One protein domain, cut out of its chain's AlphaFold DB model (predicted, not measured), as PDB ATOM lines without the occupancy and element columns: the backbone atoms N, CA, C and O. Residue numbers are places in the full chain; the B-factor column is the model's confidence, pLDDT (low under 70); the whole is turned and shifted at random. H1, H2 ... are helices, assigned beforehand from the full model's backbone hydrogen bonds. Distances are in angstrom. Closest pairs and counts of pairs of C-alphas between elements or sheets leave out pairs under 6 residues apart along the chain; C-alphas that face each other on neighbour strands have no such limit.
ATOM      1  N   ILE A 146     305.181 158.118 402.703       51.44
ATOM      2  CA  ILE A 146     304.623 158.507 403.994       51.44
ATOM      3  C   ILE A 146     303.329 159.243 403.680       51.44
ATOM      4  O   ILE A 146     303.345 160.287 403.033       51.44
ATOM      5  N   GLU A 147     302.206 158.695 404.128       53.12
ATOM      6  CA  GLU A 147     300.895 159.315 403.971       53.12
ATOM      7  C   GLU A 147     300.380 159.664 405.372       53.12
ATOM      8  O   GLU A 147     300.290 158.788 406.232       53.12
ATOM      9  N   HIS A 148     300.072 160.940 405.624       69.31
ATOM     10  CA  HIS A 148     299.594 161.435 406.927       69.31
ATOM     11  C   HIS A 148     300.522 161.108 408.116       69.31
ATOM     12  O   HIS A 148     300.068 160.741 409.196       69.31
ATOM     13  N   GLY A 149     301.841 161.208 407.920       61.03
ATOM     14  CA  GLY A 149     302.824 160.997 408.992       61.03
ATOM     15  C   GLY A 149     302.983 159.542 409.451       61.03
ATOM     16  O   GLY A 149     303.728 159.288 410.394       61.03
ATOM     17  N   GLN A 150     302.334 158.580 408.788       49.03
ATOM     18  CA  GLN A 150     302.515 157.153 409.051       49.03
ATOM     19  C   GLN A 150     303.159 156.456 407.849       49.03
ATOM     20  O   GLN A 150     302.751 156.633 406.698       49.03
ATOM     21  N   LEU A 151     304.184 155.643 408.119       53.88
ATOM     22  CA  LEU A 151     304.865 154.826 407.117       53.88
ATOM     23  C   LEU A 151     303.924 153.686 406.692       53.88
ATOM     24  O   LEU A 151     303.842 152.655 407.360       53.88
ATOM     25  N   LYS A 152     303.164 153.880 405.608       54.69
ATOM     26  CA  LYS A 152     302.117 152.927 405.188       54.69
ATOM     27  C   LYS A 152     302.619 151.708 404.401       54.69
ATOM     28  O   LYS A 152     301.823 150.825 404.082       54.69
ATOM     29  N   GLY A 153     303.931 151.574 404.219       56.06
ATOM     30  CA  GLY A 153     304.572 150.353 403.728       56.06
ATOM     31  C   GLY A 153     304.825 150.325 402.220       56.06
ATOM     32  O   GLY A 153     304.577 151.295 401.513       56.06
ATOM     33  N   PHE A 154     305.393 149.198 401.781       56.00
ATOM     34  CA  PHE A 154     305.911 148.939 400.432       56.00
ATOM     35  C   PHE A 154     304.913 149.280 399.318       56.00
ATOM     36  O   PHE A 154     303.723 148.981 399.434       56.00
ATOM     37  N   ASP A 155     305.436 149.853 398.229       65.50
ATOM     38  CA  ASP A 155     304.669 150.260 397.055       65.50
ATOM     39  C   ASP A 155     303.781 149.113 396.549       65.50
ATOM     40  O   ASP A 155     304.248 148.019 396.206       65.50
ATOM     41  N   LYS A 156     302.471 149.372 396.519       61.69
ATOM     42  CA  LYS A 156     301.454 148.439 396.035       61.69
ATOM     43  C   LYS A 156     301.785 147.982 394.613       61.69
ATOM     44  O   LYS A 156     301.546 146.820 394.292       61.69
ATOM     45  N   GLN A 157     302.380 148.852 393.792       60.28
ATOM     46  CA  GLN A 157     302.794 148.520 392.428       60.28
ATOM     47  C   GLN A 157     303.876 147.439 392.399       60.28
ATOM     48  O   GLN A 157     303.740 146.474 391.654       60.28
ATOM     49  N   LEU A 158     304.898 147.533 393.254       65.00
ATOM     50  CA  LEU A 158     305.974 146.541 393.316       65.00
ATOM     51  C   LEU A 158     305.455 145.166 393.754       65.00
ATOM     52  O   LEU A 158     305.796 144.151 393.153       65.00
ATOM     53  N   LEU A 159     304.581 145.135 394.761       63.69
ATOM     54  CA  LEU A 159     303.933 143.898 395.203       63.69
ATOM     55  C   LEU A 159     303.020 143.301 394.127       63.69
ATOM     56  O   LEU A 159     302.993 142.084 393.979       63.69
ATOM     57  N   THR A 160     302.320 144.143 393.364       64.69
ATOM     58  CA  THR A 160     301.450 143.691 392.269       64.69
ATOM     59  C   THR A 160     302.288 143.096 391.140       64.69
ATOM     60  O   THR A 160     302.030 141.968 390.742       64.69
ATOM     61  N   ILE A 161     303.371 143.769 390.735       67.69
ATOM     62  CA  ILE A 161     304.309 143.285 389.711       67.69
ATOM     63  C   ILE A 161     304.939 141.948 390.123       67.69
ATOM     64  O   ILE A 161     304.958 141.010 389.329       67.69
ATOM     65  N   ILE A 162     305.415 141.826 391.368       65.31
ATOM     66  CA  ILE A 162     305.983 140.566 391.881       65.31
ATOM     67  C   ILE A 162     304.912 139.467 391.921       65.31
ATOM     68  O   ILE A 162     305.197 138.314 391.606       65.31
ATOM     69  N   SER A 163     303.676 139.801 392.301       64.56
ATOM     70  CA  SER A 163     302.593 138.819 392.376       64.56
ATOM     71  C   SER A 163     302.089 138.355 391.012       64.56
ATOM     72  O   SER A 163     301.830 137.163 390.847       64.56
ATOM     73  N   GLU A 164     302.010 139.261 390.037       67.81
ATOM     74  CA  GLU A 164     301.650 138.967 388.650       67.81
ATOM     75  C   GLU A 164     302.733 138.108 387.996       67.81
ATOM     76  O   GLU A 164     302.416 137.077 387.407       67.81
ATOM     77  N   ALA A 165     304.011 138.447 388.204       66.25
ATOM     78  CA  ALA A 165     305.145 137.645 387.741       66.25
ATOM     79  C   ALA A 165     305.198 136.235 388.365       66.25
ATOM     80  O   ALA A 165     305.893 135.354 387.860       66.25
ATOM     81  N   HIS A 166     304.485 136.001 389.469       62.19
ATOM     82  CA  HIS A 166     304.461 134.722 390.180       62.19
ATOM     83  C   HIS A 166     303.088 134.041 390.207       62.19
ATOM     84  O   HIS A 166     302.944 133.048 390.924       62.19
ATOM     85  N   HIS A 167     302.101 134.545 389.454       60.41
ATOM     86  CA  HIS A 167     300.716 134.046 389.431       60.41
ATOM     87  C   HIS A 167     300.117 133.793 390.830       60.41
ATOM     88  O   HIS A 167     299.345 132.856 391.037       60.41
ATOM     89  N   ALA A 168     300.482 134.608 391.822       57.19
ATOM     90  CA  ALA A 168     299.982 134.451 393.182       57.19
ATOM     91  C   ALA A 168     298.638 135.181 393.336       57.19
ATOM     92  O   ALA A 168     298.553 136.383 393.103       57.19
ATOM     93  N   THR A 169     297.584 134.488 393.777       54.88
ATOM     94  CA  THR A 169     296.292 135.107 394.117       54.88
ATOM     95  C   THR A 169     296.422 135.941 395.396       54.88
ATOM     96  O   THR A 169     296.428 135.407 396.507       54.88
ATOM     97  N   VAL A 170     296.549 137.265 395.254       54.22
ATOM     98  CA  VAL A 170     296.810 138.206 396.369       54.22
ATOM     99  C   VAL A 170     295.540 138.615 397.134       54.22
ATOM    100  O   VAL A 170     295.625 139.238 398.195       54.22
ATOM    101  N   GLU A 171     294.349 138.258 396.652       56.97
ATOM    102  CA  GLU A 171     293.090 138.839 397.145       56.97
ATOM    103  C   GLU A 171     292.789 138.567 398.633       56.97
ATOM    104  O   GLU A 171     292.195 139.410 399.304       56.97
ATOM    105  N   ILE A 172     293.266 137.458 399.206       53.62
ATOM    106  CA  ILE A 172     292.901 137.048 400.580       53.62
ATOM    107  C   ILE A 172     293.812 137.669 401.663       53.62
ATOM    108  O   ILE A 172     293.455 137.743 402.841       53.62
ATOM    109  N   LEU A 173     294.980 138.195 401.293       53.31
ATOM    110  CA  LEU A 173     296.053 138.528 402.243       53.31
ATOM    111  C   LEU A 173     296.100 139.994 402.704       53.31
ATOM    112  O   LEU A 173     296.888 140.364 403.581       53.31
ATOM    113  N   TRP A 174     295.225 140.844 402.168       56.66
ATOM    114  CA  TRP A 174     295.296 142.292 402.367       56.66
ATOM    115  C   TRP A 174     294.829 142.797 403.742       56.66
ATOM    116  O   TRP A 174     295.119 143.943 404.077       56.66
ATOM    117  N   ARG A 175     294.159 142.005 404.588       60.44
ATOM    118  CA  ARG A 175     293.515 142.539 405.813       60.44
ATOM    119  C   ARG A 175     294.431 142.779 407.026       60.44
ATOM    120  O   ARG A 175     294.012 143.491 407.933       60.44
ATOM    121  N   ARG A 176     295.663 142.248 407.084       66.81
ATOM    122  CA  ARG A 176     296.555 142.419 408.260       66.81
ATOM    123  C   ARG A 176     297.984 142.819 407.880       66.81
ATOM    124  O   ARG A 176     298.695 142.046 407.249       66.81
ATOM    125  N   VAL A 177     298.440 143.985 408.354       69.56
ATOM    126  CA  VAL A 177     299.782 144.554 408.078       69.56
ATOM    127  C   VAL A 177     300.923 143.600 408.459       69.56
ATOM    128  O   VAL A 177     301.857 143.425 407.684       69.56
ATOM    129  N   LYS A 178     300.821 142.909 409.606       74.19
ATOM    130  CA  LYS A 178     301.824 141.915 410.037       74.19
ATOM    131  C   LYS A 178     301.959 140.747 409.049       74.19
ATOM    132  O   LYS A 178     303.061 140.290 408.785       74.19
ATOM    133  N   LEU A 179     300.842 140.305 408.470       76.69
ATOM    134  CA  LEU A 179     300.811 139.203 407.507       76.69
ATOM    135  C   LEU A 179     301.425 139.630 406.165       76.69
ATOM    136  O   LEU A 179     302.135 138.846 405.544       76.69
ATOM    137  N   ARG A 180     301.258 140.902 405.772       70.19
ATOM    138  CA  ARG A 180     301.899 141.466 404.572       70.19
ATOM    139  C   ARG A 180     303.422 141.466 404.664       70.19
ATOM    140  O   ARG A 180     304.069 141.130 403.683       70.19
ATOM    141  N   LEU A 181     303.994 141.817 405.819       79.19
ATOM    142  CA  LEU A 181     305.451 141.804 406.006       79.19
ATOM    143  C   LEU A 181     306.025 140.386 405.937       79.19
ATOM    144  O   LEU A 181     307.052 140.182 405.302       79.19
ATOM    145  N   ILE A 182     305.337 139.408 406.533       84.12
ATOM    146  CA  ILE A 182     305.747 137.997 406.474       84.12
ATOM    147  C   ILE A 182     305.692 137.483 405.032       84.12
ATOM    148  O   ILE A 182     306.638 136.857 404.564       84.12
ATOM    149  N   VAL A 183     304.616 137.785 404.303       81.56
ATOM    150  CA  VAL A 183     304.470 137.357 402.905       81.56
ATOM    151  C   VAL A 183     305.454 138.069 401.991       81.56
ATOM    152  O   VAL A 183     306.018 137.431 401.112       81.56
ATOM    153  N   LEU A 184     305.731 139.352 402.224       79.00
ATOM    154  CA  LEU A 184     306.771 140.073 401.499       79.00
ATOM    155  C   LEU A 184     308.151 139.455 401.753       79.00
ATOM    156  O   LEU A 184     308.881 139.209 400.800       79.00
ATOM    157  N   ALA A 185     308.492 139.152 403.008       84.75
ATOM    158  CA  ALA A 185     309.747 138.482 403.341       84.75
ATOM    159  C   ALA A 185     309.851 137.109 402.660       84.75
ATOM    160  O   ALA A 185     310.892 136.778 402.098       84.75
ATOM    161  N   PHE A 186     308.757 136.343 402.637       88.44
ATOM    162  CA  PHE A 186     308.701 135.057 401.945       88.44
ATOM    163  C   PHE A 186     308.824 135.199 400.422       88.44
ATOM    164  O   PHE A 186     309.529 134.416 399.795       88.44
ATOM    165  N   LEU A 187     308.189 136.208 399.817       83.94
ATOM    166  CA  LEU A 187     308.304 136.496 398.383       83.94
ATOM    167  C   LEU A 187     309.728 136.906 398.004       83.94
ATOM    168  O   LEU A 187     310.258 136.398 397.021       83.94
ATOM    169  N   ILE A 188     310.363 137.766 398.803       84.81
ATOM    170  CA  ILE A 188     311.762 138.163 398.605       84.81
ATOM    171  C   ILE A 188     312.679 136.943 398.731       84.81
ATOM    172  O   ILE A 188     313.552 136.746 397.888       84.81
ATOM    173  N   LEU A 189     312.459 136.096 399.741       90.44
ATOM    174  CA  LEU A 189     313.226 134.867 399.925       90.44
ATOM    175  C   LEU A 189     313.034 133.901 398.749       90.44
ATOM    176  O   LEU A 189     314.016 133.392 398.216       90.44
ATOM    177  N   LYS A 190     311.789 133.680 398.305       87.56
ATOM    178  CA  LYS A 190     311.468 132.838 397.143       87.56
ATOM    179  C   LYS A 190     312.152 133.364 395.884       87.56
ATOM    180  O   LYS A 190     312.746 132.572 395.156       87.56
ATOM    181  N   PHE A 191     312.087 134.671 395.643       85.00
ATOM    182  CA  PHE A 191     312.746 135.313 394.509       85.00
ATOM    183  C   PHE A 191     314.263 135.093 394.563       85.00
ATOM    184  O   PHE A 191     314.835 134.554 393.621       85.00
ATOM    185  N   ALA A 192     314.899 135.395 395.697       88.25
ATOM    186  CA  ALA A 192     316.340 135.210 395.869       88.25
ATOM    187  C   ALA A 192     316.775 133.743 395.686       88.25
ATOM    188  O   ALA A 192     317.780 133.472 395.026       88.25
ATOM    189  N   LEU A 193     316.018 132.788 396.233       90.75
ATOM    190  CA  LEU A 193     316.296 131.358 396.077       90.75
ATOM    191  C   LEU A 193     316.103 130.883 394.632       90.75
ATOM    192  O   LEU A 193     316.927 130.125 394.136       90.75
ATOM    193  N   THR A 194     315.056 131.343 393.945       88.88
ATOM    194  CA  THR A 194     314.782 130.938 392.556       88.88
ATOM    195  C   THR A 194     315.839 131.489 391.603       88.88
ATOM    196  O   THR A 194     316.392 130.737 390.808       88.88
ATOM    197  N   GLU A 195     316.178 132.773 391.723       89.25
ATOM    198  CA  GLU A 195     317.199 133.409 390.883       89.25
ATOM    199  C   GLU A 195     318.593 132.819 391.138       89.25
ATOM    200  O   GLU A 195     319.312 132.485 390.199       89.25
ATOM    201  N   SER A 196     318.975 132.610 392.406       88.69
ATOM    202  CA  SER A 196     320.268 131.986 392.729       88.69
ATOM    203  C   SER A 196     320.356 130.536 392.255       88.69
ATOM    204  O   SER A 196     321.404 130.119 391.754       88.69
ATOM    205  N   TYR A 197     319.258 129.782 392.351       90.94
ATOM    206  CA  TYR A 197     319.170 128.435 391.806       90.94
ATOM    207  C   TYR A 197     319.299 128.439 390.280       90.94
ATOM    208  O   TYR A 197     320.114 127.688 389.753       90.94
ATOM    209  N   LEU A 198     318.574 129.314 389.573       86.25
ATOM    210  CA  LEU A 198     318.656 129.430 388.113       86.25
ATOM    211  C   LEU A 198     320.079 129.745 387.654       86.25
ATOM    212  O   LEU A 198     320.589 129.068 386.763       86.25
ATOM    213  N   VAL A 199     320.753 130.704 388.297       86.50
ATOM    214  CA  VAL A 199     322.156 131.027 387.990       86.50
ATOM    215  C   VAL A 199     323.055 129.807 388.191       86.50
ATOM    216  O   VAL A 199     323.895 129.520 387.339       86.50
ATOM    217  N   LYS A 200     322.872 129.060 389.286       86.25
ATOM    218  CA  LYS A 200     323.667 127.857 389.564       86.25
ATOM    219  C   LYS A 200     323.401 126.722 388.583       86.25
ATOM    220  O   LYS A 200     324.352 126.068 388.170       86.25
ATOM    221  N   VAL A 201     322.149 126.506 388.195       85.06
ATOM    222  CA  VAL A 201     321.783 125.492 387.199       85.06
ATOM    223  C   VAL A 201     322.346 125.858 385.835       85.06
ATOM    224  O   VAL A 201     322.950 125.004 385.200       85.06
ATOM    225  N   ILE A 202     322.216 127.116 385.404       81.44
ATOM    226  CA  ILE A 202     322.790 127.573 384.134       81.44
ATOM    227  C   ILE A 202     324.307 127.384 384.151       81.44
ATOM    228  O   ILE A 202     324.834 126.790 383.220       81.44
ATOM    229  N   GLN A 203     324.985 127.803 385.225       80.25
ATOM    230  CA  GLN A 203     326.425 127.596 385.382       80.25
ATOM    231  C   GLN A 203     326.797 126.107 385.282       80.25
ATOM    232  O   GLN A 203     327.751 125.740 384.607       80.25
ATOM    233  N   PHE A 204     326.042 125.235 385.946       79.06
ATOM    234  CA  PHE A 204     326.316 123.802 385.936       79.06
ATOM    235  C   PHE A 204     326.094 123.180 384.554       79.06
ATOM    236  O   PHE A 204     326.922 122.396 384.100       79.06
ATOM    237  N   LEU A 205     325.010 123.557 383.869       74.56
ATOM    238  CA  LEU A 205     324.713 123.105 382.509       74.56
ATOM    239  C   LEU A 205     325.767 123.584 381.504       74.56
ATOM    240  O   LEU A 205     326.059 122.863 380.554       74.56
ATOM    241  N   THR A 206     326.363 124.761 381.716       70.06
ATOM    242  CA  THR A 206     327.447 125.251 380.855       70.06
ATOM    243  C   THR A 206     328.795 124.606 381.163       70.06
ATOM    244  O   THR A 206     329.536 124.305 380.230       70.06
ATOM    245  N   ASP A 207     329.117 124.378 382.440       66.31
ATOM    246  CA  ASP A 207     330.449 123.923 382.862       66.31
ATOM    247  C   ASP A 207     330.621 122.394 382.743       66.31
ATOM    248  O   ASP A 207     331.707 121.922 382.423       66.31
ATOM    249  N   MET A 208     329.564 121.602 382.965       59.41
ATOM    250  CA  MET A 208     329.641 120.127 383.008       59.41
ATOM    251  C   MET A 208     329.619 119.439 381.636       59.41
ATOM    252  O   MET A 208     329.728 118.215 381.574       59.41
ATOM    253  N   LYS A 209     329.450 120.185 380.535       60.84
ATOM    254  CA  LYS A 209     329.362 119.599 379.184       60.84
ATOM    255  C   LYS A 209     330.695 119.011 378.704       60.84
ATOM    256  O   LYS A 209     330.693 118.165 377.812       60.84
TER     257      LYS A 209
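AT A GLANCE: This is residues 146 to 209 of the 382 residues of an uncharacterized protein of Culex quinquefasciatus (UniProt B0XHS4). One long straight helix, H2, makes the longest axis of this domain; a short helix, H1, and the loop of residues 165 to 176 gather near its first part, while residues 192 to 209, most of them in H2, stick out as a bare arm. Residues 146 to 151 stick out as a small free tail before H1. Look for 64 printed residues with two named helices, H1 then H2, and no named strand; the class is all helix. The whole is only just extended, close to loose, with a radius of gyration of the C-alphas of 16.2 A and spans of 58 by 24 by 18 A.

IN THESE COORDINATES: Find C-alpha 177 at (299.782, 144.554, 408.078); from there H2, residues 177 to 207, runs 44.7 A to C-alpha 207 at (330.449, 123.923, 382.862). Go back to C-alpha 156 at (301.454, 148.439, 396.035), where H1, residues 156 to 164, begins; it is 12.0 A long.

HOW THE PARTS SIT: Start from H2 and look at Leu 184: its C-alpha and that of Leu 159 in H1 are the closest of the two helices, 7.9 A apart. H1 and H2 are close but not clearly touching, at a steep tilt of 48 degrees, and run the same way. In H1 and H2 every O i to N i+4 pair is within hydrogen-bond range. Before H1, residues 146 to 147 pair with residues 150 to 151, antiparallel, in a short pairing.

THE WHOLE: Look to the C-alphas of His 148 and Lys 209 for the two farthest apart, 58.4 A. Without the stretches that stand free, the body of 40 residues spans 22 by 20 by 17 A. The link from H1 to H2, 12 residues, is long, and the printed part has no cut. In the B-factor column, the mean pLDDT of the printed part is 70.7; residues 146 to 177 and 207 to 209 are under 70.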